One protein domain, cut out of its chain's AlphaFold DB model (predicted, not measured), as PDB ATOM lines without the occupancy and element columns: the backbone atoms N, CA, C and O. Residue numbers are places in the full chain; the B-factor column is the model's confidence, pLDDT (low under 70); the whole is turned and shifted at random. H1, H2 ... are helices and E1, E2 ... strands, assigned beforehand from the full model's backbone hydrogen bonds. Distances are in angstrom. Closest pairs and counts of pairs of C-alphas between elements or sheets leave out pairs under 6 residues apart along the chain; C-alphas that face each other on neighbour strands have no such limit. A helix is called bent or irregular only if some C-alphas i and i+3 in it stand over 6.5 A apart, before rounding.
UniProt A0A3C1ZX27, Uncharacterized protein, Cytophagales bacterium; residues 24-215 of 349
ATOM      1  N   SER A  24     103.725  35.118  72.765       76.44
ATOM      2  CA  SER A  24     103.198  33.852  72.296       76.44
ATOM      3  C   SER A  24     104.032  32.692  72.846       76.44
ATOM      4  O   SER A  24     105.144  32.450  72.383       76.44
ATOM      5  N   ILE A  25     103.471  31.924  73.784       83.38
ATOM      6  CA  ILE A  25     104.024  30.643  74.242       83.38
ATOM      7  C   ILE A  25     104.073  29.697  73.027       83.38
ATOM      8  O   ILE A  25     103.013  29.429  72.435       83.38
ATOM      9  N   PRO A  26     105.267  29.233  72.608       83.81
ATOM     10  CA  PRO A  26     105.398  28.271  71.518       83.81
ATOM     11  C   PRO A  26     104.763  26.917  71.839       83.81
ATOM     12  O   PRO A  26     104.278  26.651  72.940       83.81
ATOM     13  N   ILE A  27     104.704  26.058  70.825       86.25
ATOM     14  CA  ILE A  27     104.290  24.668  71.019       86.25
ATOM     15  C   ILE A  27     105.378  23.903  71.782       86.25
ATOM     16  O   ILE A  27     106.559  24.230  71.676       86.25
ATOM     17  N   GLN A  28     104.980  22.870  72.528       88.69
ATOM     18  CA  GLN A  28     105.889  22.100  73.390       88.69
ATOM     19  C   GLN A  28     107.060  21.488  72.621       88.69
ATOM     20  O   GLN A  28     108.192  21.534  73.086       88.69
ATOM     21  N   PHE A  29     106.784  20.944  71.432       88.44
ATOM     22  CA  PHE A  29     107.799  20.315  70.590       88.44
ATOM     23  C   PHE A  29     108.973  21.260  70.300       88.44
ATOM     24  O   PHE A  29     110.114  20.894  70.551       88.44
ATOM     25  N   TRP A  30     108.692  22.496  69.873       88.31
ATOM     26  CA  TRP A  30     109.730  23.495  69.599       88.31
ATOM     27  C   TRP A  30     110.507  23.900  70.855       88.31
ATOM     28  O   TRP A  30     111.697  24.166  70.790       88.31
ATOM     29  N   ALA A  31     109.850  23.945  72.014       89.19
ATOM     30  CA  ALA A  31     110.524  24.312  73.255       89.19
ATOM     31  C   ALA A  31     111.599  23.294  73.658       89.19
ATOM     32  O   ALA A  31     112.667  23.694  74.101       89.19
ATOM     33  N   HIS A  32     111.325  21.998  73.486       89.56
ATOM     34  CA  HIS A  32     112.303  20.940  73.752       89.56
ATOM     35  C   HIS A  32     113.382  20.869  72.679       89.56
ATOM     36  O   HIS A  32     114.560  20.772  72.993       89.56
ATOM     37  N   ASP A  33     112.977  20.938  71.416       90.62
ATOM     38  CA  ASP A  33     113.893  20.799  70.293       90.62
ATOM     39  C   ASP A  33     114.913  21.952  70.226       90.62
ATOM     40  O   ASP A  33     116.070  21.734  69.886       90.62
ATOM     41  N   LEU A  34     114.529  23.172  70.631       91.56
ATOM     42  CA  LEU A  34     115.423  24.335  70.694       91.56
ATOM     43  C   LEU A  34     116.680  24.101  71.553       91.56
ATOM     44  O   LEU A  34     117.741  24.629  71.221       91.56
ATOM     45  N   GLU A  35     116.568  23.348  72.650       89.31
ATOM     46  CA  GLU A  35     117.647  23.188  73.635       89.31
ATOM     47  C   GLU A  35     118.852  22.421  73.087       89.31
ATOM     48  O   GLU A  35     119.982  22.646  73.525       89.31
ATOM     49  N   ASP A  36     118.615  21.546  72.110       92.12
ATOM     50  CA  ASP A  36     119.629  20.663  71.538       92.12
ATOM     51  C   ASP A  36     120.316  21.261  70.296       92.12
ATOM     52  O   ASP A  36     121.308  20.708  69.808       92.12
ATOM     53  N   ARG A  37     119.828  22.400  69.783       94.69
ATOM     54  CA  ARG A  37     120.336  23.018  68.549       94.69
ATOM     55  C   ARG A  37     121.477  24.003  68.786       94.69
ATOM     56  O   ARG A  37     121.605  24.637  69.835       94.69
ATOM     57  N   ILE A  38     122.308  24.166  67.759       96.94
ATOM     58  CA  ILE A  38     123.336  25.209  67.710       96.94
ATOM     59  C   ILE A  38     122.666  26.533  67.339       96.94
ATOM     60  O   ILE A  38     121.995  26.624  66.307       96.94
ATOM     61  N   LEU A  39     122.875  27.570  68.153       97.62
ATOM     62  CA  LEU A  39     122.396  28.909  67.825       97.62
ATOM     63  C   LEU A  39     123.259  29.509  66.719       97.62
ATOM     64  O   LEU A  39     124.467  29.655  66.886       97.62
ATOM     65  N   VAL A  40     122.633  29.937  65.632       98.19
ATOM     66  CA  VAL A  40     123.240  30.794  64.616       98.19
ATOM     67  C   VAL A  40     122.673  32.192  64.764       98.19
ATOM     68  O   VAL A  40     121.483  32.412  64.558       98.19
ATOM     69  N   VAL A  41     123.525  33.155  65.086       97.62
ATOM     70  CA  VAL A  41     123.175  34.573  65.074       97.62
ATOM     71  C   VAL A  41     123.465  35.121  63.685       97.62
ATOM     72  O   VAL A  41     124.617  35.120  63.240       97.62
ATOM     73  N   MET A  42     122.425  35.588  62.999       97.19
ATOM     74  CA  MET A  42     122.594  36.243  61.709       97.19
ATOM     75  C   MET A  42     123.136  37.661  61.908       97.19
ATOM     76  O   MET A  42     122.529  38.476  62.603       97.19
ATOM     77  N   LEU A  43     124.279  37.949  61.291       95.94
ATOM     78  CA  LEU A  43     124.892  39.274  61.294       95.94
ATOM     79  C   LEU A  43     124.283  40.159  60.202       95.94
ATOM     80  O   LEU A  43     123.944  39.684  59.116       95.94
ATOM     81  N   GLU A  44     124.181  41.460  60.477       92.38
ATOM     82  CA  GLU A  44     123.735  42.436  59.485       92.38
ATOM     83  C   GLU A  44     124.863  42.709  58.485       92.38
ATOM     84  O   GLU A  44     126.033  42.871  58.846       92.38
ATOM     85  N   GLU A  45     124.503  42.790  57.209       93.81
ATOM     86  CA  GLU A  45     125.430  43.080  56.120       93.81
ATOM     87  C   GLU A  45     125.148  44.460  55.525       93.81
ATOM     88  O   GLU A  45     124.032  44.979  55.570       93.81
ATOM     89  N   ILE A  46     126.174  45.070  54.933       94.12
ATOM     90  CA  ILE A  46     126.031  46.372  54.283       94.12
ATOM     91  C   ILE A  46     125.092  46.247  53.075       94.12
ATOM     92  O   ILE A  46     125.434  45.646  52.058       94.12
ATOM     93  N   ASP A  47     123.929  46.894  53.144       91.62
ATOM     94  CA  ASP A  47     123.025  47.008  52.003       91.62
ATOM     95  C   ASP A  47     123.578  48.057  51.026       91.62
ATOM     96  O   ASP A  47     123.542  49.269  51.268       91.62
ATOM     97  N   GLU A  48     124.058  47.593  49.872       94.94
ATOM     98  CA  GLU A  48     124.618  48.438  48.812       94.94
ATOM     99  C   GLU A  48     123.652  49.528  48.311       94.94
ATOM    100  O   GLU A  48     124.075  50.618  47.908       94.94
ATOM    101  N   LYS A  49     122.334  49.294  48.348       93.38
ATOM    102  CA  LYS A  49     121.336  50.309  47.976       93.38
ATOM    103  C   LYS A  49     121.253  51.393  49.044       93.38
ATOM    104  O   LYS A  49     121.191  52.576  48.688       93.38
ATOM    105  N   ILE A  50     121.272  51.020  50.325       91.38
ATOM    106  CA  ILE A  50     121.293  51.976  51.441       91.38
ATOM    107  C   ILE A  50     122.605  52.757  51.429       91.38
ATOM    108  O   ILE A  50     122.569  53.988  51.446       91.38
ATOM    109  N   LEU A  51     123.745  52.079  51.281       95.19
ATOM    110  CA  LEU A  51     125.059  52.712  51.198       95.19
ATOM    111  C   LEU A  51     125.129  53.704  50.033       95.19
ATOM    112  O   LEU A  51     125.598  54.830  50.195       95.19
ATOM    113  N   LYS A  52     124.614  53.337  48.852       96.88
ATOM    114  CA  LYS A  52     124.549  54.240  47.693       96.88
ATOM    115  C   LYS A  52     123.688  55.474  47.961       96.88
ATOM    116  O   LYS A  52     124.030  56.555  47.481       96.88
ATOM    117  N   ARG A  53     122.582  55.337  48.700       95.75
ATOM    118  CA  ARG A  53     121.755  56.475  49.130       95.75
ATOM    119  C   ARG A  53     122.523  57.358  50.116       95.75
ATOM    120  O   ARG A  53     122.622  58.555  49.878       95.75
ATOM    121  N   LYS A  54     123.163  56.765  51.125       94.69
ATOM    122  CA  LYS A  54     123.962  57.483  52.128       94.69
ATOM    123  C   LYS A  54     125.157  58.222  51.524       94.69
ATOM    124  O   LYS A  54     125.374  59.384  51.840       94.69
ATOM    125  N   LYS A  55     125.836  57.639  50.533       96.69
ATOM    126  CA  LYS A  55     126.898  58.315  49.760       96.69
ATOM    127  C   LYS A  55     126.417  59.576  49.028       96.69
ATOM    128  O   LYS A  55     127.223  60.469  48.791       96.69
ATOM    129  N   ARG A  56     125.130  59.664  48.660       97.50
ATOM    130  CA  ARG A  56     124.535  60.880  48.069       97.50
ATOM    131  C   ARG A  56     124.209  61.942  49.120       97.50
ATOM    132  O   ARG A  56     124.190  63.116  48.775       97.50
ATOM    133  N   GLU A  57     123.945  61.528  50.357       96.12
ATOM    134  CA  GLU A  57     123.745  62.421  51.508       96.12
ATOM    135  C   GLU A  57     125.086  63.005  51.993       96.12
ATOM    136  O   GLU A  57     125.140  64.151  52.426       96.12
ATOM    137  N   GLY A  58     126.183  62.252  51.855       97.56
ATOM    138  CA  GLY A  58     127.545  62.725  52.089       97.56
ATOM    139  C   GLY A  58     128.497  61.604  52.504       97.56
ATOM    140  O   GLY A  58     128.075  60.497  52.838       97.56
ATOM    141  N   ALA A  59     129.803  61.891  52.504       96.44
ATOM    142  CA  ALA A  59     130.819  60.929  52.944       96.44
ATOM    143  C   ALA A  59     130.629  60.526  54.416       96.44
ATOM    144  O   ALA A  59     130.729  59.345  54.734       96.44
ATOM    145  N   GLN A  60     130.280  61.490  55.277       96.94
ATOM    146  CA  GLN A  60     130.008  61.235  56.693       96.94
ATOM    147  C   GLN A  60     128.812  60.292  56.873       96.94
ATOM    148  O   GLN A  60     128.955  59.264  57.511       96.94
ATOM    149  N   ALA A  61     127.681  60.553  56.209       95.31
ATOM    150  CA  ALA A  61     126.490  59.705  56.312       95.31
ATOM    151  C   ALA A  61     126.732  58.254  55.847       95.31
ATOM    152  O   ALA A  61     126.119  57.321  56.362       95.31
ATOM    153  N   ALA A  62     127.603  58.054  54.852       95.50
ATOM    154  CA  ALA A  62     128.018  56.718  54.428       95.50
ATOM    155  C   ALA A  62     128.896  56.030  55.482       95.50
ATOM    156  O   ALA A  62     128.661  54.858  55.771       95.50
ATOM    157  N   ALA A  63     129.859  56.755  56.061       96.44
ATOM    158  CA  ALA A  63     130.704  56.249  57.138       96.44
ATOM    159  C   ALA A  63     129.875  55.896  58.383       96.44
ATOM    160  O   ALA A  63     130.013  54.790  58.889       96.44
ATOM    161  N   ASP A  64     128.953  56.769  58.798       93.19
ATOM    162  CA  ASP A  64     128.058  56.545  59.940       93.19
ATOM    163  C   ASP A  64     127.220  55.275  59.752       93.19
ATOM    164  O   ASP A  64     127.094  54.471  60.669       93.19
ATOM    165  N   TYR A  65     126.690  55.045  58.542       93.62
ATOM    166  CA  TYR A  65     125.960  53.810  58.245       93.62
ATOM    167  C   TYR A  65     126.851  52.571  58.377       93.62
ATOM    168  O   TYR A  65     126.461  51.600  59.022       93.62
ATOM    169  N   GLN A  66     128.054  52.595  57.801       95.44
ATOM    170  CA  GLN A  66     128.970  51.456  57.887       95.44
ATOM    171  C   GLN A  66     129.412  51.174  59.329       95.44
ATOM    172  O   GLN A  66     129.401  50.015  59.738       95.44
ATOM    173  N   SER A  67     129.743  52.215  60.100       95.12
ATOM    174  CA  SER A  67     130.067  52.092  61.523       95.12
ATOM    175  C   SER A  67     128.889  51.532  62.311       95.12
ATOM    176  O   SER A  67     129.082  50.599  63.078       95.12
ATOM    177  N   SER A  68     127.664  52.004  62.048       90.69
ATOM    178  CA  SER A  68     126.473  51.510  62.747       90.69
ATOM    179  C   SER A  68     126.249  50.007  62.546       90.69
ATOM    180  O   SER A  68     125.917  49.322  63.504       90.69
ATOM    181  N   VAL A  69     126.500  49.460  61.347       92.12
ATOM    182  CA  VAL A  69     126.417  48.006  61.089       92.12
ATOM    183  C   VAL A  69     127.539  47.233  61.795       92.12
ATOM    184  O   VAL A  69     127.307  46.139  62.305       92.12
ATOM    185  N   ALA A  70     128.752  47.787  61.861       94.25
ATOM    186  CA  ALA A  70     129.862  47.159  62.578       94.25
ATOM    187  C   ALA A  70     129.616  47.123  64.097       94.25
ATOM    188  O   ALA A  70     129.716  46.058  64.701       94.25
ATOM    189  N   GLU A  71     129.229  48.257  64.685       91.81
ATOM    190  CA  GLU A  71     128.869  48.388  66.105       91.81
ATOM    191  C   GLU A  71     127.686  47.481  66.461       91.81
ATOM    192  O   GLU A  71     127.684  46.836  67.509       91.81
ATOM    193  N   TRP A  72     126.708  47.376  65.558       90.56
ATOM    194  CA  TRP A  72     125.577  46.463  65.690       90.56
ATOM    195  C   TRP A  72     126.023  45.006  65.834       90.56
ATOM    196  O   TRP A  72     125.650  44.316  66.788       90.56
ATOM    197  N   ASN A  73     126.848  44.539  64.897       94.50
ATOM    198  CA  ASN A  73     127.348  43.169  64.885       94.50
ATOM    199  C   ASN A  73     128.261  42.879  66.081       94.50
ATOM    200  O   ASN A  73     128.157  41.805  66.669       94.50
ATOM    201  N   GLU A  74     129.108  43.832  66.480       94.81
ATOM    202  CA  GLU A  74     129.925  43.725  67.696       94.81
ATOM    203  C   GLU A  74     129.040  43.612  68.947       94.81
ATOM    204  O   GLU A  74     129.280  42.763  69.809       94.81
ATOM    205  N   GLY A  75     127.969  44.407  69.017       92.62
ATOM    206  CA  GLY A  75     126.968  44.343  70.075       92.62
ATOM    207  C   GLY A  75     126.317  42.965  70.176       92.62
ATOM    208  O   GLY A  75     126.284  42.386  71.261       92.62
ATOM    209  N   LEU A  76     125.864  42.390  69.057       93.56
ATOM    210  CA  LEU A  76     125.317  41.028  69.033       93.56
ATOM    211  C   LEU A  76     126.361  39.984  69.451       93.56
ATOM    212  O   LEU A  76     126.071  39.117  70.274       93.56
ATOM    213  N   GLN A  77     127.585  40.086  68.933       95.75
ATOM    214  CA  GLN A  77     128.675  39.166  69.264       95.75
ATOM    215  C   GLN A  77     129.067  39.201  70.738       95.75
ATOM    216  O   GLN A  77     129.461  38.178  71.293       95.75
ATOM    217  N   LYS A  78     128.934  40.360  71.382       95.19
ATOM    218  CA  LYS A  78     129.175  40.524  72.813       95.19
ATOM    219  C   LYS A  78     127.994  40.042  73.657       95.19
ATOM    220  O   LYS A  78     128.192  39.299  74.614       95.19
ATOM    221  N   LEU A  79     126.782  40.494  73.335       94.00
ATOM    222  CA  LEU A  79     125.617  40.353  74.208       94.00
ATOM    223  C   LEU A  79     124.944  38.984  74.082       94.00
ATOM    224  O   LEU A  79     124.501  38.437  75.088       94.00
ATOM    225  N   VAL A  80     124.878  38.398  72.881       95.38
ATOM    226  CA  VAL A  80     124.197  37.105  72.705       95.38
ATOM    227  C   VAL A  80     124.864  35.993  73.528       95.38
ATOM    228  O   VAL A  80     124.146  35.326  74.267       95.38
ATOM    229  N   PRO A  81     126.203  35.821  73.535       95.44
ATOM    230  CA  PRO A  81     126.842  34.815  74.387       95.44
ATOM    231  C   PRO A  81     126.668  35.034  75.891       95.44
ATOM    232  O   PRO A  81     126.815  34.089  76.660       95.44
ATOM    233  N   GLN A  82     126.393  36.267  76.317       93.50
ATOM    234  CA  GLN A  82     126.193  36.605  77.724       93.50
ATOM    235  C   GLN A  82     124.786  36.248  78.216       93.50
ATOM    236  O   GLN A  82     124.629  35.905  79.387       93.50
ATOM    237  N   TYR A  83     123.779  36.352  77.346       93.06
ATOM    238  CA  TYR A  83     122.369  36.273  77.734       93.06
ATOM    239  C   TYR A  83     121.604  35.099  77.117       93.06
ATOM    240  O   TYR A  83     120.494  34.822  77.561       93.06
ATOM    241  N   TRP A  84     122.155  34.406  76.117       93.81
ATOM    242  CA  TRP A  84     121.499  33.246  75.517       93.81
ATOM    243  C   TRP A  84     121.361  32.099  76.536       93.81
ATOM    244  O   TRP A  84     122.380  31.620  77.037       93.81
ATOM    245  N   PRO A  85     120.133  31.640  76.841       90.25
ATOM    246  CA  PRO A  85     119.907  30.688  77.928       90.25
ATOM    247  C   PRO A  85     120.032  29.211  77.503       90.25
ATOM    248  O   PRO A  85     120.027  28.336  78.365       90.25
ATOM    249  N   PHE A  86     120.147  28.910  76.200       89.38
ATOM    250  CA  PHE A  86     120.032  27.544  75.662       89.38
ATOM    251  C   PHE A  86     121.293  27.033  74.949       89.38
ATOM    252  O   PHE A  86     122.202  27.787  74.612       89.38
ATOM    253  N   GLY A  87     121.301  25.743  74.611       75.12
ATOM    254  CA  GLY A  87     122.251  25.164  73.665       75.12
ATOM    255  C   GLY A  87     123.695  25.045  74.161       75.12
ATOM    256  O   GLY A  87     124.070  25.465  75.253       75.12
ATOM    257  N   ASN A  88     124.520  24.429  73.311       71.62
ATOM    258  CA  ASN A  88     125.911  24.083  73.630       71.62
ATOM    259  C   ASN A  88     126.946  24.996  72.948       71.62
ATOM    260  O   ASN A  88     128.116  25.002  73.334       71.62
ATOM    261  N   SER A  89     126.544  25.747  71.918       94.12
ATOM    262  CA  SER A  89     127.434  26.628  71.158       94.12
ATOM    263  C   SER A  89     126.665  27.687  70.375       94.12
ATOM    264  O   SER A  89     125.509  27.485  70.001       94.12
ATOM    265  N   ILE A  90     127.351  28.793  70.089       97.69
ATOM    266  CA  ILE A  90     126.848  29.916  69.299       97.69
ATOM    267  C   ILE A  90     127.780  30.113  68.103       97.69
ATOM    268  O   ILE A  90     128.999  30.191  68.264       97.69
ATOM    269  N   GLU A  91     127.201  30.210  66.913       98.00
ATOM    270  CA  GLU A  91     127.871  30.572  65.671       98.00
ATOM    271  C   GLU A  91     127.339  31.917  65.167       98.00
ATOM    272  O   GLU A  91     126.168  32.244  65.340       98.00
ATOM    273  N   PHE A  92     128.195  32.694  64.510       98.25
ATOM    274  CA  PHE A  92     127.812  33.947  63.862       98.25
ATOM    275  C   PHE A  92     127.987  33.774  62.360       98.25
ATOM    276  O   PHE A  92     129.076  33.399  61.921       98.25
ATOM    277  N   LYS A  93     126.924  34.013  61.594       98.38
ATOM    278  CA  LYS A  93     126.900  33.779  60.145       98.38
ATOM    279  C   LYS A  93     126.348  34.984  59.398       98.38
ATOM    280  O   LYS A  93     125.539  35.739  59.942       98.38
ATOM    281  N   THR A  94     126.776  35.164  58.154       96.62
ATOM    282  CA  THR A  94     126.184  36.161  57.250       96.62
ATOM    283  C   THR A  94     124.788  35.732  56.805       96.62
ATOM    284  O   THR A  94     124.381  34.581  57.001       96.62
ATOM    285  N   ARG A  95     124.029  36.630  56.166       93.94
ATOM    286  CA  ARG A  95     122.710  36.264  55.635       93.94
ATOM    287  C   ARG A  95     122.817  35.187  54.566       93.94
ATOM    288  O   ARG A  95     121.951  34.323  54.486       93.94
ATOM    289  N   GLU A  96     123.850  35.250  53.739       94.75
ATOM    290  CA  GLU A  96     124.096  34.294  52.657       94.75
ATOM    291  C   GLU A  96     124.359  32.887  53.209       94.75
ATOM    292  O   GLU A  96     123.792  31.911  52.723       94.75
ATOM    293  N   GLU A  97     125.149  32.789  54.279       97.75
ATOM    294  CA  GLU A  97     125.392  31.532  54.985       97.75
ATOM    295  C   GLU A  97     124.125  31.010  55.678       97.75
ATOM    296  O   GLU A  97     123.843  29.816  55.620       97.75
ATOM    297  N   VAL A  98     123.325  31.889  56.292       97.50
ATOM    298  CA  VAL A  98     122.023  31.517  56.878       97.50
ATOM    299  C   VAL A  98     121.043  31.042  55.805       97.50
ATOM    300  O   VAL A  98     120.323  30.073  56.029       97.50
ATOM    301  N   GLN A  99     121.024  31.676  54.629       95.94
ATOM    302  CA  GLN A  99     120.189  31.238  53.511       95.94
ATOM    303  C   GLN A  99     120.558  29.822  53.066       95.94
ATOM    304  O   GLN A  99     119.657  29.030  52.819       95.94
ATOM    305  N   ALA A 100     121.850  29.479  53.026       97.75
ATOM    306  CA  ALA A 100     122.275  28.118  52.712       97.75
ATOM    307  C   ALA A 100     121.741  27.101  53.737       97.75
ATOM    308  O   ALA A 100     121.229  26.061  53.339       97.75
ATOM    309  N   LEU A 101     121.766  27.426  55.038       98.06
ATOM    310  CA  LEU A 101     121.177  26.563  56.074       98.06
ATOM    311  C   LEU A 101     119.664  26.376  55.892       98.06
ATOM    312  O   LEU A 101     119.147  25.288  56.128       98.06
ATOM    313  N   VAL A 102     118.957  27.437  55.493       96.38
ATOM    314  CA  VAL A 102     117.514  27.403  55.206       96.38
ATOM    315  C   VAL A 102     117.218  26.564  53.963       96.38
ATOM    316  O   VAL A 102     116.293  25.760  53.989       96.38
ATOM    317  N   ASP A 103     118.004  26.715  52.896       96.31
ATOM    318  CA  ASP A 103     117.850  25.949  51.653       96.31
ATOM    319  C   ASP A 103     118.148  24.452  51.850       96.31
ATOM    320  O   ASP A 103     117.562  23.606  51.173       96.31
ATOM    321  N   GLU A 104     119.058  24.126  52.773       97.50
ATOM    322  CA  GLU A 104     119.410  22.755  53.166       97.50
ATOM    323  C   GLU A 104     118.481  22.167  54.241       97.50
ATOM    324  O   GLU A 104     118.583  20.972  54.521       97.50
ATOM    325  N   GLU A 105     117.580  22.973  54.819       96.81
ATOM    326  CA  GLU A 105     116.718  22.603  55.953       96.81
ATOM    327  C   GLU A 105     117.527  21.976  57.116       96.81
ATOM    328  O   GLU A 105     117.152  20.947  57.674       96.81
ATOM    329  N   ASP A 106     118.680  22.563  57.465       97.38
ATOM    330  CA  ASP A 106     119.618  21.958  58.421       97.38
ATOM    331  C   ASP A 106     119.096  21.991  59.872       97.38
ATOM    332  O   ASP A 106     119.304  22.950  60.623       97.38
ATOM    333  N   GLU A 107     118.463  20.888  60.282       95.75
ATOM    334  CA  GLU A 107     117.831  20.701  61.597       95.75
ATOM    335  C   GLU A 107     118.802  20.802  62.790       95.75
ATOM    336  O   GLU A 107     118.375  20.884  63.939       95.75
ATOM    337  N   ARG A 108     120.124  20.831  62.567       96.12
ATOM    338  CA  ARG A 108     121.101  21.019  63.657       96.12
ATOM    339  C   ARG A 108     121.083  22.436  64.222       96.12
ATOM    340  O   ARG A 108     121.593  22.665  65.322       96.12
ATOM    341  N   TYR A 109     120.555  23.385  63.455       97.00
ATOM    342  CA  TYR A 109     120.652  24.803  63.749       97.00
ATOM    343  C   TYR A 109     119.306  25.413  64.119       97.00
ATOM    344  O   TYR A 109     118.234  24.989  63.683       97.00
ATOM    345  N   VAL A 110     119.389  26.476  64.909       96.31
ATOM    346  CA  VAL A 110     118.319  27.448  65.091       96.31
ATOM    347  C   VAL A 110     118.869  28.834  64.778       96.31
ATOM    348  O   VAL A 110     120.006  29.144  65.121       96.31
ATOM    349  N   ILE A 111     118.080  29.670  64.109       96.81
ATOM    350  CA  ILE A 111     118.510  30.999  63.685       96.81
ATOM    351  C   ILE A 111     117.934  32.052  64.629       96.81
ATOM    352  O   ILE A 111     116.717  32.135  64.791       96.81
ATOM    353  N   LEU A 112     118.807  32.876  65.210       96.00
ATOM    354  CA  LEU A 112     118.467  34.154  65.820       96.00
ATOM    355  C   LEU A 112     118.676  35.264  64.802       96.00
ATOM    356  O   LEU A 112     119.751  35.413  64.220       96.00
ATOM    357  N   ASP A 113     117.653  36.084  64.654       93.62
ATOM    358  CA  ASP A 113     117.663  37.210  63.749       93.62
ATOM    359  C   ASP A 113     117.184  38.465  64.460       93.62
ATOM    360  O   ASP A 113     116.128  38.472  65.099       93.62
ATOM    361  N   TYR A 114     117.973  39.525  64.326       90.69
ATOM    362  CA  TYR A 114     117.548  40.862  64.672       90.69
ATOM    363  C   TYR A 114     117.404  41.696  63.406       90.69
ATOM    364  O   TYR A 114     118.393  42.030  62.753       90.69
ATOM    365  N   ARG A 115     116.175  42.111  63.105       86.81
ATOM    366  CA  ARG A 115     115.880  42.845  61.875       86.81
ATOM    367  C   ARG A 115     114.891  43.972  62.069       86.81
ATOM    368  O   ARG A 115     113.996  43.915  62.909       86.81
ATOM    369  N   PHE A 116     114.992  44.961  61.188       84.31
ATOM    370  CA  PHE A 116     113.889  45.881  60.946       84.31
ATOM    371  C   PHE A 116     112.688  45.118  60.369       84.31
ATOM    372  O   PHE A 116     112.822  44.372  59.395       84.31
ATOM    373  N   THR A 117     111.511  45.354  60.930       83.44
ATOM    374  CA  THR A 117     110.234  44.793  60.493       83.44
ATOM    375  C   THR A 117     109.130  45.851  60.553       83.44
ATOM    376  O   THR A 117     109.294  46.932  61.118       83.44
ATOM    377  N   GLU A 118     107.981  45.539  59.966       80.94
ATOM    378  CA  GLU A 118     106.747  46.300  60.122       80.94
ATOM    379  C   GLU A 118     105.737  45.479  60.929       80.94
ATOM    380  O   GLU A 118     105.351  44.375  60.534       80.94
ATOM    381  N   GLU A 119     105.261  46.048  62.033       80.12
ATOM    382  CA  GLU A 119     104.135  45.522  62.795       80.12
ATOM    383  C   GLU A 119     102.816  46.122  62.301       80.12
ATOM    384  O   GLU A 119     102.745  47.288  61.906       80.12
ATOM    385  N   ILE A 120     101.745  45.323  62.299       74.81
ATOM    386  CA  ILE A 120     100.471  45.714  61.686       74.81
ATOM    387  C   ILE A 120      99.332  45.676  62.702       74.81
ATOM    388  O   ILE A 120      98.984  44.623  63.240       74.81
ATOM    389  N   LEU A 121      98.658  46.817  62.866       74.00
ATOM    390  CA  LEU A 121      97.347  46.910  63.508       74.00
ATOM    391  C   LEU A 121      96.260  46.960  62.436       74.00
ATOM    392  O   LEU A 121      96.152  47.927  61.677       74.00
ATOM    393  N   GLN A 122      95.413  45.935  62.402       67.81
ATOM    394  CA  GLN A 122      94.236  45.923  61.543       67.81
ATOM    395  C   GLN A 122      93.014  46.466  62.293       67.81
ATOM    396  O   GLN A 122      92.531  45.875  63.254       67.81
ATOM    397  N   SER A 123      92.468  47.570  61.795       68.44
ATOM    398  CA  SER A 123      91.108  48.026  62.082       68.44
ATOM    399  C   SER A 123      90.164  47.562  60.966       68.44
ATOM    400  O   SER A 123      90.611  47.229  59.871       68.44
ATOM    401  N   VAL A 124      88.845  47.589  61.206       64.81
ATOM    402  CA  VAL A 124      87.785  47.097  60.291       64.81
ATOM    403  C   VAL A 124      87.963  47.567  58.836       64.81
ATOM    404  O   VAL A 124      87.532  46.880  57.914       64.81
ATOM    405  N   LYS A 125      88.587  48.732  58.608       70.06
ATOM    406  CA  LYS A 125      88.794  49.310  57.268       70.06
ATOM    407  C   LYS A 125      90.207  49.834  56.984       70.06
ATOM    408  O   LYS A 125      90.434  50.333  55.889       70.06
ATOM    409  N   VAL A 126      91.130  49.788  57.948       68.69
ATOM    410  CA  VAL A 126      92.444  50.446  57.833       68.69
ATOM    411  C   VAL A 126      93.519  49.554  58.433       68.69
ATOM    412  O   VAL A 126      93.324  49.000  59.513       68.69
ATOM    413  N   PHE A 127      94.650  49.447  57.740       72.62
ATOM    414  CA  PHE A 127      95.872  48.860  58.273       72.62
ATOM    415  C   PHE A 127      96.806  49.987  58.693       72.62
ATOM    416  O   PHE A 127      97.155  50.834  57.870       72.62
ATOM    417  N   TYR A 128      97.196  49.996  59.961       75.00
ATOM    418  CA  TYR A 128      98.277  50.840  60.452       75.00
ATOM    419  C   TYR A 128      99.543  50.000  60.492       75.00
ATOM    420  O   TYR A 128      99.514  48.872  60.985       75.00
ATOM    421  N   LYS A 129     100.624  50.547  59.942       76.00
ATOM    422  CA  LYS A 129     101.951  49.944  59.961       76.00
ATOM    423  C   LYS A 129     102.810  50.704  60.954       76.00
ATOM    424  O   LYS A 129     102.797  51.934  60.938       76.00
ATOM    425  N   PHE A 130     103.540  49.973  61.774       77.56
ATOM    426  CA  PHE A 130     104.482  50.514  62.735       77.56
ATOM    427  C   PHE A 130     105.856  49.963  62.415       77.56
ATOM    428  O   PHE A 130     106.020  48.754  62.269       77.56
ATOM    429  N   GLU A 131     106.826  50.855  62.293       80.94
ATOM    430  CA  GLU A 131     108.224  50.459  62.208       80.94
ATOM    431  C   GLU A 131     108.639  49.829  63.534       80.94
ATOM    432  O   GLU A 131     108.315  50.348  64.603       80.94
ATOM    433  N   ALA A 132     109.311  48.691  63.455       84.19
ATOM    434  CA  ALA A 132     109.757  47.948  64.612       84.19
ATOM    435  C   ALA A 132     111.089  47.273  64.317       84.19
ATOM    436  O   ALA A 132     111.454  47.020  63.168       84.19
ATOM    437  N   TYR A 133     111.784  46.915  65.379       86.25
ATOM    438  CA  TYR A 133     112.914  46.015  65.328       86.25
ATOM    439  C   TYR A 133     112.540  44.750  66.073       86.25
ATOM    440  O   TYR A 133     112.125  44.806  67.230       86.25
ATOM    441  N   ALA A 134     112.615  43.623  65.377       88.88
ATOM    442  CA  ALA A 134     112.242  42.333  65.913       88.88
ATOM    443  C   ALA A 134     113.480  41.488  66.170       88.88
ATOM    444  O   ALA A 134     114.259  41.244  65.251       88.88
ATOM    445  N   LEU A 135     113.594  41.003  67.405       91.62
ATOM    446  CA  LEU A 135     114.423  39.860  67.749       91.62
ATOM    447  C   LEU A 135     113.538  38.616  67.619       91.62
ATOM    448  O   LEU A 135     112.535  38.476  68.329       91.62
ATOM    449  N   LEU A 136     113.870  37.732  66.686       91.44
ATOM    450  CA  LEU A 136     113.092  36.534  66.398       91.44
ATOM    451  C   LEU A 136     113.981  35.301  66.283       91.44
ATOM    452  O   LEU A 136     115.131  35.384  65.863       91.44
ATOM    453  N   ILE A 137     113.421  34.154  66.651       93.00
ATOM    454  CA  ILE A 137     114.062  32.846  66.521       93.00
ATOM    455  C   ILE A 137     113.233  32.002  65.568       93.00
ATOM    456  O   ILE A 137     112.011  31.956  65.709       93.00
ATOM    457  N   PHE A 138     113.868  31.297  64.639       93.25
ATOM    458  CA  PHE A 138     113.198  30.338  63.766       93.25
ATOM    459  C   PHE A 138     114.089  29.147  63.430       93.25
ATOM    460  O   PHE A 138     115.314  29.221  63.515       93.25
ATOM    461  N   TYR A 139     113.454  28.052  63.025       93.69
ATOM    462  CA  TYR A 139     114.168  26.898  62.503       93.69
ATOM    463  C   TYR A 139     114.403  27.026  60.995       93.69
ATOM    464  O   TYR A 139     113.489  27.486  60.295       93.69
ATOM    465  N   PRO A 140     115.577  26.618  60.479       94.88
ATOM    466  CA  PRO A 140     115.888  26.675  59.054       94.88
ATOM    467  C   PRO A 140     114.823  26.024  58.164       94.88
ATOM    468  O   PRO A 140     114.400  26.643  57.189       94.88
ATOM    469  N   GLU A 141     114.284  24.867  58.558       93.19
ATOM    470  CA  GLU A 141     113.228  24.133  57.841       93.19
ATOM    471  C   GLU A 141     111.887  24.892  57.715       93.19
ATOM    472  O   GLU A 141     111.000  24.507  56.952       93.19
ATOM    473  N   TYR A 142     111.725  26.004  58.439       88.81
ATOM    474  CA  TYR A 142     110.576  26.910  58.324       88.81
ATOM    475  C   TYR A 142     110.979  28.324  57.865       88.81
ATOM    476  O   TYR A 142     110.137  29.217  57.777       88.81
ATOM    477  N   GLY A 143     112.258  28.550  57.557       88.88
ATOM    478  CA  GLY A 143     112.833  29.874  57.328       88.88
ATOM    479  C   GLY A 143     112.576  30.480  55.948       88.88
ATOM    480  O   GLY A 143     112.670  31.696  55.801       88.88
ATOM    481  N   ASP A 144     112.216  29.687  54.935       87.25
ATOM    482  CA  ASP A 144     112.155  30.127  53.527       87.25
ATOM    483  C   ASP A 144     111.284  31.388  53.327       87.25
ATOM    484  O   ASP A 144     111.675  32.368  52.683       87.25
ATOM    485  N   ARG A 145     110.102  31.457  53.956       82.94
ATOM    486  CA  ARG A 145     109.262  32.666  53.879       82.94
ATOM    487  C   ARG A 145     109.842  33.833  54.672       82.94
ATOM    488  O   ARG A 145     109.690  34.967  54.219       82.94
ATOM    489  N   LEU A 146     110.450  33.585  55.835       83.56
ATOM    490  CA  LEU A 146     111.068  34.629  56.658       83.56
ATOM    491  C   LEU A 146     112.253  35.264  55.936       83.56
ATOM    492  O   LEU A 146     112.421  36.482  56.010       83.56
ATOM    493  N   MET A 147     113.028  34.472  55.199       85.50
ATOM    494  CA  MET A 147     114.132  34.967  54.383       85.50
ATOM    495  C   MET A 147     113.629  35.772  53.176       85.50
ATOM    496  O   MET A 147     114.149  36.850  52.889       85.50
ATOM    497  N   ARG A 148     112.554  35.322  52.507       81.38
ATOM    498  CA  ARG A 148     111.975  36.034  51.347       81.38
ATOM    499  C   ARG A 148     111.203  37.308  51.708       81.38
ATOM    500  O   ARG A 148     111.307  38.309  51.001       81.38
ATOM    501  N   ASN A 149     110.419  37.292  52.785       71.69
ATOM    502  CA  ASN A 149     109.547  38.399  53.201       71.69
ATOM    503  C   ASN A 149     110.155  39.189  54.363       71.69
ATOM    504  O   ASN A 149     109.507  39.422  55.379       71.69
ATOM    505  N   TYR A 150     111.394  39.643  54.179       61.75
ATOM    506  CA  TYR A 150     112.223  40.218  55.239       61.75
ATOM    507  C   TYR A 150     111.567  41.351  56.053       61.75
ATOM    508  O   TYR A 150     111.890  41.519  57.222       61.75
ATOM    509  N   LYS A 151     110.644  42.115  55.449       55.78
ATOM    510  CA  LYS A 151     110.119  43.369  56.015       55.78
ATOM    511  C   LYS A 151     108.730  43.299  56.638       55.78
ATOM    512  O   LYS A 151     108.354  44.246  57.314       55.78
ATOM    513  N   VAL A 152     107.933  42.271  56.347       53.06
ATOM    514  CA  VAL A 152     106.525  42.266  56.767       53.06
ATOM    515  C   VAL A 152     106.150  40.909  57.321       53.06
ATOM    516  O   VAL A 152     106.081  39.924  56.582       53.06
ATOM    517  N   ASP A 153     105.814  40.890  58.608       57.28
ATOM    518  CA  ASP A 153     105.181  39.742  59.239       57.28
ATOM    519  C   ASP A 153     103.705  39.668  58.800       57.28
ATOM    520  O   ASP A 153     102.773  40.094  59.483       57.28
ATOM    521  N   ASN A 154     103.487  39.181  57.575       52.66
ATOM    522  CA  ASN A 154     102.183  39.079  56.913       52.66
ATOM    523  C   ASN A 154     101.330  37.917  57.456       52.66
ATOM    524  O   ASN A 154     100.694  37.186  56.696       52.66
ATOM    525  N   ASN A 155     101.242  37.759  58.775       52.47
ATOM    526  CA  ASN A 155     100.368  36.758  59.396       52.47
ATOM    527  C   ASN A 155      98.869  37.075  59.267       52.47
ATOM    528  O   ASN A 155      98.038  36.355  59.803       52.47
ATOM    529  N   ASN A 156      98.492  38.129  58.542       49.66
ATOM    530  CA  ASN A 156      97.103  38.511  58.320       49.66
ATOM    531  C   ASN A 156      96.632  38.135  56.913       49.66
ATOM    532  O   ASN A 156      96.283  38.990  56.097       49.66
ATOM    533  N   SER A 157      96.540  36.835  56.629       41.28
ATOM    534  CA  SER A 157      95.722  36.364  55.509       41.28
ATOM    535  C   SER A 157      94.236  36.395  55.903       41.28
ATOM    536  O   SER A 157      93.660  35.364  56.223       41.28
ATOM    537  N   GLY A 158      93.635  37.590  55.908       42.34
ATOM    538  CA  GLY A 158      92.192  37.853  55.765       42.34
ATOM    539  C   GLY A 158      91.212  37.245  56.788       42.34
ATOM    540  O   GLY A 158      91.054  36.039  56.868       42.34
ATOM    541  N   MET A 159      90.434  38.100  57.473       37.97
ATOM    542  CA  MET A 159      89.175  37.802  58.210       37.97
ATOM    543  C   MET A 159      89.158  36.669  59.257       37.97
ATOM    544  O   MET A 159      88.154  36.496  59.948       37.97
ATOM    545  N   SER A 160      90.236  35.918  59.419       43.12
ATOM    546  CA  SER A 160      90.384  34.899  60.443       43.12
ATOM    547  C   SER A 160      90.499  35.583  61.804       43.12
ATOM    548  O   SER A 160      91.455  36.303  62.067       43.12
ATOM    549  N   GLN A 161      89.536  35.334  62.693       44.94
ATOM    550  CA  GLN A 161      89.594  35.724  64.110       44.94
ATOM    551  C   GLN A 161      90.722  35.015  64.887       44.94
ATOM    552  O   GLN A 161      90.843  35.184  66.098       44.94
ATOM    553  N   TYR A 162      91.535  34.199  64.213       47.62
ATOM    554  CA  TYR A 162      92.661  33.497  64.798       47.62
ATOM    555  C   TYR A 162      93.938  34.293  64.556       47.62
ATOM    556  O   TYR A 162      94.310  34.549  63.410       47.62
ATOM    557  N   LEU A 163      94.616  34.653  65.645       52.34
ATOM    558  CA  LEU A 163      96.007  35.071  65.594       52.34
ATOM    559  C   LEU A 163      96.823  33.881  65.064       52.34
ATOM    560  O   LEU A 163      96.994  32.894  65.778       52.34
ATOM    561  N   SER A 164      97.284  33.930  63.816       55.59
ATOM    562  CA  SER A 164      98.287  32.977  63.338       55.59
ATOM    563  C   SER A 164      99.672  33.495  63.679       55.59
ATOM    564  O   SER A 164      99.980  34.667  63.452       55.59
ATOM    565  N   ARG A 165     100.496  32.614  64.235       66.19
ATOM    566  CA  ARG A 165     101.925  32.851  64.409       66.19
ATOM    567  C   ARG A 165     102.631  32.824  63.053       66.19
ATOM    568  O   ARG A 165     102.214  32.081  62.161       66.19
ATOM    569  N   GLY A 166     103.704  33.595  62.928       71.75
ATOM    570  CA  GLY A 166     104.629  33.484  61.806       71.75
ATOM    571  C   GLY A 166     105.434  32.197  61.899       71.75
ATOM    572  O   GLY A 166     105.228  31.380  62.794       71.75
ATOM    573  N   GLU A 167     106.371  32.010  60.978       80.50
ATOM    574  CA  GLU A 167     107.259  30.837  60.976       80.50
ATOM    575  C   GLU A 167     108.444  31.041  61.931       80.50
ATOM    576  O   GLU A 167     109.585  30.757  61.604       80.50
ATOM    577  N   TYR A 168     108.164  31.578  63.117       87.38
ATOM    578  CA  TYR A 168     109.138  31.838  64.170       87.38
ATOM    579  C   TYR A 168     108.738  31.099  65.450       87.38
ATOM    580  O   TYR A 168     107.557  31.029  65.799       87.38
ATOM    581  N   ILE A 169     109.724  30.600  66.189       87.94
ATOM    582  CA  ILE A 169     109.576  29.973  67.508       87.94
ATOM    583  C   ILE A 169     109.275  31.017  68.571       87.94
ATOM    584  O   ILE A 169     108.480  30.756  69.464       87.94
ATOM    585  N   PHE A 170     109.879  32.201  68.466       88.19
ATOM    586  CA  PHE A 170     109.661  33.344  69.347       88.19
ATOM    587  C   PHE A 170     109.927  34.644  68.582       88.19
ATOM    588  O   PHE A 170     110.759  34.663  67.679       88.19
ATOM    589  N   LYS A 171     109.183  35.706  68.905       89.25
ATOM    590  CA  LYS A 171     109.404  37.062  68.390       89.25
ATOM    591  C   LYS A 171     109.116  38.066  69.498       89.25
ATOM    592  O   LYS A 171     108.068  37.986  70.138       89.25
ATOM    593  N   ILE A 172     110.006  39.034  69.654       89.94
ATOM    594  CA  ILE A 172     109.740  40.278  70.364       89.94
ATOM    595  C   ILE A 172     110.054  41.443  69.444       89.94
ATOM    596  O   ILE A 172     111.116  41.470  68.828       89.94
ATOM    597  N   SER A 173     109.131  42.394  69.361       89.00
ATOM    598  CA  SER A 173     109.311  43.600  68.561       89.00
ATOM    599  C   SER A 173     109.363  44.817  69.474       89.00
ATOM    600  O   SER A 173     108.552  44.943  70.395       89.00
ATOM    601  N   MET A 174     110.317  45.703  69.213       86.88
ATOM    602  CA  MET A 174     110.626  46.903  69.989       86.88
ATOM    603  C   MET A 174     110.655  48.121  69.057       86.88
ATOM    604  O   MET A 174     110.952  47.972  67.869       86.88
ATOM    605  N   PRO A 175     110.323  49.331  69.539       80.62
ATOM    606  CA  PRO A 175     110.258  50.512  68.679       80.62
ATOM    607  C   PRO A 175     111.643  51.094  68.356       80.62
ATOM    608  O   PRO A 175     111.763  51.921  67.456       80.62
ATOM    609  N   GLN A 176     112.683  50.711  69.102       73.06
ATOM    610  CA  GLN A 176     114.009  51.315  68.999       73.06
ATOM    611  C   GLN A 176     114.913  50.568  68.020       73.06
ATOM    612  O   GLN A 176     114.923  49.342  67.955       73.06
ATOM    613  N   SER A 177     115.697  51.345  67.273       61.72
ATOM    614  CA  SER A 177     116.640  50.863  66.264       61.72
ATOM    615  C   SER A 177     118.010  50.484  66.792       61.72
ATOM    616  O   SER A 177     118.794  49.940  66.023       61.72
ATOM    617  N   PHE A 178     118.318  50.800  68.050       66.06
ATOM    618  CA  PHE A 178     119.627  50.564  68.646       66.06
ATOM    619  C   PHE A 178     119.580  49.381  69.613       66.06
ATOM    620  O   PHE A 178     118.631  49.224  70.380       66.06
ATOM    621  N   LEU A 179     120.626  48.555  69.573       70.38
ATOM    622  CA  LEU A 179     120.808  47.432  70.477       70.38
ATOM    623  C   LEU A 179     121.350  47.983  71.797       70.38
ATOM    624  O   LEU A 179     122.558  48.158  71.943       70.38
ATOM    625  N   ASN A 180     120.479  48.302  72.750       82.44
ATOM    626  CA  ASN A 180     120.944  48.510  74.118       82.44
ATOM    627  C   ASN A 180     120.942  47.176  74.875       82.44
ATOM    628  O   ASN A 180     120.130  46.282  74.627       82.44
ATOM    629  N   GLU A 181     121.896  47.029  75.789       86.75
ATOM    630  CA  GLU A 181     122.082  45.800  76.559       86.75
ATOM    631  C   GLU A 181     120.839  45.435  77.380       86.75
ATOM    632  O   GLU A 181     120.495  44.261  77.480       86.75
ATOM    633  N   ARG A 182     120.130  46.439  77.907       87.88
ATOM    634  CA  ARG A 182     118.893  46.273  78.675       87.88
ATOM    635  C   ARG A 182     117.810  45.550  77.874       87.88
ATOM    636  O   ARG A 182     117.216  44.596  78.371       87.88
ATOM    637  N   ASP A 183     117.558  45.988  76.649       85.94
ATOM    638  CA  ASP A 183     116.509  45.445  75.792       85.94
ATOM    639  C   ASP A 183     116.873  44.038  75.302       85.94
ATOM    640  O   ASP A 183     116.009  43.164  75.257       85.94
ATOM    641  N   VAL A 184     118.158  43.774  75.038       89.19
ATOM    642  CA  VAL A 184     118.656  42.423  74.725       89.19
ATOM    643  C   VAL A 184     118.514  41.480  75.913       89.19
ATOM    644  O   VAL A 184     117.970  40.387  75.767       89.19
ATOM    645  N   LYS A 185     118.964  41.908  77.096       90.75
ATOM    646  CA  LYS A 185     118.831  41.154  78.346       90.75
ATOM    647  C   LYS A 185     117.367  40.816  78.614       90.75
ATOM    648  O   LYS A 185     117.036  39.673  78.908       90.75
ATOM    649  N   PHE A 186     116.480  41.797  78.479       91.62
ATOM    650  CA  PHE A 186     115.047  41.586  78.627       91.62
ATOM    651  C   PHE A 186     114.489  40.611  77.592       91.62
ATOM    652  O   PHE A 186     113.779  39.680  77.963       91.62
ATOM    653  N   ALA A 187     114.829  40.783  76.315       91.06
ATOM    654  CA  ALA A 187     114.374  39.892  75.261       91.06
ATOM    655  C   ALA A 187     114.784  38.435  75.529       91.06
ATOM    656  O   ALA A 187     113.939  37.549  75.436       91.06
ATOM    657  N   PHE A 188     116.030  38.185  75.942       92.50
ATOM    658  CA  PHE A 188     116.486  36.835  76.276       92.50
ATOM    659  C   PHE A 188     115.871  36.272  77.560       92.50
ATOM    660  O   PHE A 188     115.545  35.089  77.579       92.50
ATOM    661  N   HIS A 189     115.616  37.088  78.588       91.88
ATOM    662  CA  HIS A 189     114.823  36.634  79.739       91.88
ATOM    663  C   HIS A 189     113.413  36.215  79.322       91.88
ATOM    664  O   HIS A 189     112.915  35.182  79.760       91.88
ATOM    665  N   GLN A 190     112.773  36.982  78.437       91.12
ATOM    666  CA  GLN A 190     111.463  36.614  77.908       91.12
ATOM    667  C   GLN A 190     111.536  35.354  77.037       91.12
ATOM    668  O   GLN A 190     110.597  34.563  77.034       91.12
ATOM    669  N   PHE A 191     112.641  35.120  76.327       90.50
ATOM    670  CA  PHE A 191     112.839  33.870  75.594       90.50
ATOM    671  C   PHE A 191     112.915  32.688  76.558       90.50
ATOM    672  O   PHE A 191     112.163  31.730  76.383       90.50
ATOM    673  N   ASP A 192     113.763  32.788  77.584       91.62
ATOM    674  CA  ASP A 192     113.926  31.768  78.621       91.62
ATOM    675  C   ASP A 192     112.581  31.418  79.270       91.62
ATOM    676  O   ASP A 192     112.074  30.300  79.158       91.62
ATOM    677  N   GLU A 193     111.914  32.433  79.823       90.81
ATOM    678  CA  GLU A 193     110.648  32.294  80.537       90.81
ATOM    679  C   GLU A 193     109.566  31.612  79.683       90.81
ATOM    680  O   GLU A 193     108.842  30.727  80.152       90.81
ATOM    681  N   PHE A 194     109.417  32.022  78.422       89.56
ATOM    682  CA  PHE A 194     108.337  31.523  77.573       89.56
ATOM    683  C   PHE A 194     108.630  30.166  76.945       89.56
ATOM    684  O   PHE A 194     107.681  29.429  76.663       89.56
ATOM    685  N   ILE A 195     109.899  29.815  76.745       89.81
ATOM    686  CA  ILE A 195     110.294  28.464  76.347       89.81
ATOM    687  C   ILE A 195     110.099  27.501  77.520       89.81
ATOM    688  O   ILE A 195     109.456  26.467  77.337       89.81
ATOM    689  N   GLU A 196     110.502  27.868  78.739       90.88
ATOM    690  CA  GLU A 196     110.239  27.059  79.938       90.88
ATOM    691  C   GLU A 196     108.739  26.843  80.167       90.88
ATOM    692  O   GLU A 196     108.273  25.714  80.365       90.88
ATOM    693  N   LYS A 197     107.933  27.906  80.045       90.25
ATOM    694  CA  LYS A 197     106.468  27.783  80.073       90.25
ATOM    695  C   LYS A 197     105.961  26.885  78.956       90.25
ATOM    696  O   LYS A 197     105.068  26.072  79.188       90.25
ATOM    697  N   ALA A 198     106.511  26.993  77.749       90.00
ATOM    698  CA  ALA A 198     106.070  26.185  76.624       90.00
ATOM    699  C   ALA A 198     106.260  24.690  76.861       90.00
ATOM    700  O   ALA A 198     105.368  23.954  76.464       90.00
ATOM    701  N   LYS A 199     107.303  24.244  77.573       89.88
ATOM    702  CA  LYS A 199     107.522  22.819  77.902       89.88
ATOM    703  C   LYS A 199     106.359  22.176  78.664       89.88
ATOM    704  O   LYS A 199     106.105  20.986  78.515       89.88
ATOM    705  N   THR A 200     105.617  22.947  79.461       89.44
ATOM    706  CA  THR A 200     104.505  22.426  80.281       89.44
ATOM    707  C   THR A 200     103.138  22.921  79.819       89.44
ATOM    708  O   THR A 200     102.155  22.180  79.852       89.44
ATOM    709  N   GLU A 201     103.061  24.154  79.327       88.56
ATOM    710  CA  GLU A 201     101.817  24.818  78.955       88.56
ATOM    711  C   GLU A 201     101.606  24.914  77.443       88.56
ATOM    712  O   GLU A 201     100.490  25.210  77.020       88.56
ATOM    713  N   GLY A 202     102.617  24.677  76.606       85.06
ATOM    714  CA  GLY A 202     102.492  24.747  75.148       85.06
ATOM    715  C   GLY A 202     101.499  23.726  74.580       85.06
ATOM    716  O   GLY A 202     101.069  22.786  75.248       85.06
ATOM    717  N   TYR A 203     101.083  23.901  73.325       83.75
ATOM    718  CA  TYR A 203     100.291  22.867  72.650       83.75
ATOM    719  C   TYR A 203     101.176  21.658  72.298       83.75
ATOM    720  O   TYR A 203     102.265  21.834  71.762       83.75
ATOM    721  N   GLU A 204     100.685  20.440  72.547       80.19
ATOM    722  CA  GLU A 204     101.421  19.181  72.312       80.19
ATOM    723  C   GLU A 204     101.544  18.771  70.830       80.19
ATOM    724  O   GLU A 204     102.428  17.998  70.476       80.19
ATOM    725  N   LYS A 205     100.632  19.204  69.944       71.69
ATOM    726  CA  LYS A 205     100.492  18.621  68.589       71.69
ATOM    727  C   LYS A 205     100.956  19.557  67.471       71.69
ATOM    728  O   LYS A 205     100.460  20.676  67.370       71.69
ATOM    729  N   GLU A 206     101.728  19.026  66.518       62.94
ATOM    730  CA  GLU A 206     102.169  19.700  65.275       62.94
ATOM    731  C   GLU A 206     101.040  20.309  64.430       62.94
ATOM    732  O   GLU A 206     101.232  21.317  63.752       62.94
ATOM    733  N   ARG A 207      99.819  19.749  64.473       54.22
ATOM    734  CA  ARG A 207      98.655  20.318  63.752       54.22
ATOM    735  C   ARG A 207      98.305  21.743  64.202       54.22
ATOM    736  O   ARG A 207      97.508  22.412  63.549       54.22
ATOM    737  N   HIS A 208      98.913  22.197  65.291       58.16
ATOM    738  CA  HIS A 208      98.828  23.538  65.833       58.16
ATOM    739  C   HIS A 208     100.105  24.357  65.591       58.16
ATOM    740  O   HIS A 208     100.347  25.286  66.344       58.16
ATOM    741  N   ARG A 209     100.894  24.073  64.542       57.94
ATOM    742  CA  ARG A 209     102.157  24.780  64.231       57.94
ATOM    743  C   ARG A 209     102.079  26.315  64.233       57.94
ATOM    744  O   ARG A 209     103.073  26.975  64.475       57.94
ATOM    745  N   PHE A 210     100.898  26.890  63.986       62.00
ATOM    746  CA  PHE A 210     100.670  28.343  64.057       62.00
ATOM    747  C   PHE A 210      99.802  28.781  65.239       62.00
ATOM    748  O   PHE A 210      99.504  29.968  65.372       62.00
ATOM    749  N   ALA A 211      99.355  27.839  66.069       63.88
ATOM    750  CA  ALA A 211      98.663  28.153  67.301       63.88
ATOM    751  C   ALA A 211      99.694  28.456  68.381       63.88
ATOM    752  O   ALA A 211     100.694  27.764  68.548       63.88
ATOM    753  N   PHE A 212      99.396  29.473  69.164       68.94
ATOM    754  CA  PHE A 212     100.163  29.824  70.337       68.94
ATOM    755  C   PHE A 212      99.207  30.089  71.483       68.94
ATOM    756  O   PHE A 212      98.026  30.399  71.276       68.94
ATOM    757  N   LYS A 213      99.707  29.936  72.703       74.81
ATOM    758  CA  LYS A 213      99.011  30.470  73.870       74.81
ATOM    759  C   LYS A 213      99.574  31.844  74.157       74.81
ATOM    760  O   LYS A 213     100.754  32.091  73.956       74.81
ATOM    761  N   ILE A 214      98.724  32.743  74.608       73.69
ATOM    762  CA  ILE A 214      99.190  34.007  75.154       73.69
ATOM    763  C   ILE A 214      99.210  33.815  76.661       73.69
ATOM    764  O   ILE A 214      98.160  33.505  77.232       73.69
ATOM    765  N   ALA A 215     100.384  33.940  77.283       72.75
ATOM    766  CA  ALA A 215     100.477  33.882  78.739       72.75
ATOM    767  C   ALA A 215      99.571  34.956  79.346       72.75
ATOM    768  O   ALA A 215      99.360  35.999  78.737       72.75
TER     769      ALA A 215
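This is residues 24 to 215 of the 349 residues of an uncharacterized protein of Cytophagales bacterium (UniProt A0A3C1ZX27). What does the model look like? A strongly twisted five-strand sheet has helices H3 and H6 over one face and H4 over the other. Long H3 reaches beyond the sheet to H2, far from the core, while the long, bent hairpin of E3 and E4 reaches past the other strands. What is it made of? The printed part has 192 residues with six named helices and six named strands, in the order H1 E1 H2 H3 E2 H4 E3 E4 H5 E5 H6 E6, of mixed class; the mixed sheet runs E2 E1 E3 E4 E5. It is compact, with a radius of gyration of the C-alphas of 17.3 A and spans of 54 by 48 by 34 A.

How do the strands pair? E1, residues 38 to 42, is parallel to E2, residues 90 to 93, and to E3, residues 109 to 123, with N 41 and O 91 and also N 40 and O 110 within hydrogen-bond range at 2.8 A. E3 and E4, residues 126 to 138, are an antiparallel hairpin, N 117 to O 132 2.8 A; E3 bends by 72 degrees at residue 115, E4 by 83 degrees at residue 135. E5, residues 170 to 174, is antiparallel to E4, N 135 to O 172 2.9 A. What is on the faces? In three layers, helices on both faces, H3, residues 59 to 83, is over E1 at a height of 8.6 A, and H6, residues 181 to 201, is on the same face over E5 at 8.7 A. H4, residues 95 to 103, is on the opposite face at 9.3 A. H2, residues 48 to 57, and H3 link parallel E1 and E2 in a strand-helix-strand unit; E2, H4, E3 is a split one, E1 between its strands, and both crossovers are right-handed. Which helices touch? H1, residues 28 to 36, is on the sheet and touches H6, closest C-alphas Gln 28 and Lys 199, 4.9 A; H3 touches H2 with residues 61 to 66 alone, Lys 54 and Ala 62, 4.7 A, and H6 at Tyr 83 and Lys 185, 6.1 A. H5, residues 144 to 148, only just touches H4, with 3 pairs of C-alphas within 8 A, closest Val 102 and Asp 144, 6.2 A. Are the helix backbones complete? Every O i to N i+4 pair is within hydrogen-bond range in H4 and H5; in H1 3 of 5 are, in H2 5 of 6, in H3 19 of 21, in H6 16 of 17.

Where do the elements begin and end? H1 begins at C-alpha 28 (105.889, 22.100, 73.390); E6, residues 213 to 215, pairs with no named strand and ends at C-alpha 215 (100.477, 33.882, 78.739). Which are long? E3 measures 37.6 A, H3 36.0 A, E4 29.5 A and H6 29.3 A.

How large is it, and is it cut? The two C-alphas farthest apart, of Gly 58 and Glu 204, are 54.7 A apart, and the printed part has no cut. Which links are long, and where is confidence low? The links H5 to E5, residues 149 to 169, and H6 to E6 are long; pLDDT is under 70 at residues 122 to 124, 126, 150 to 165, 177 to 178 and 206 to 212.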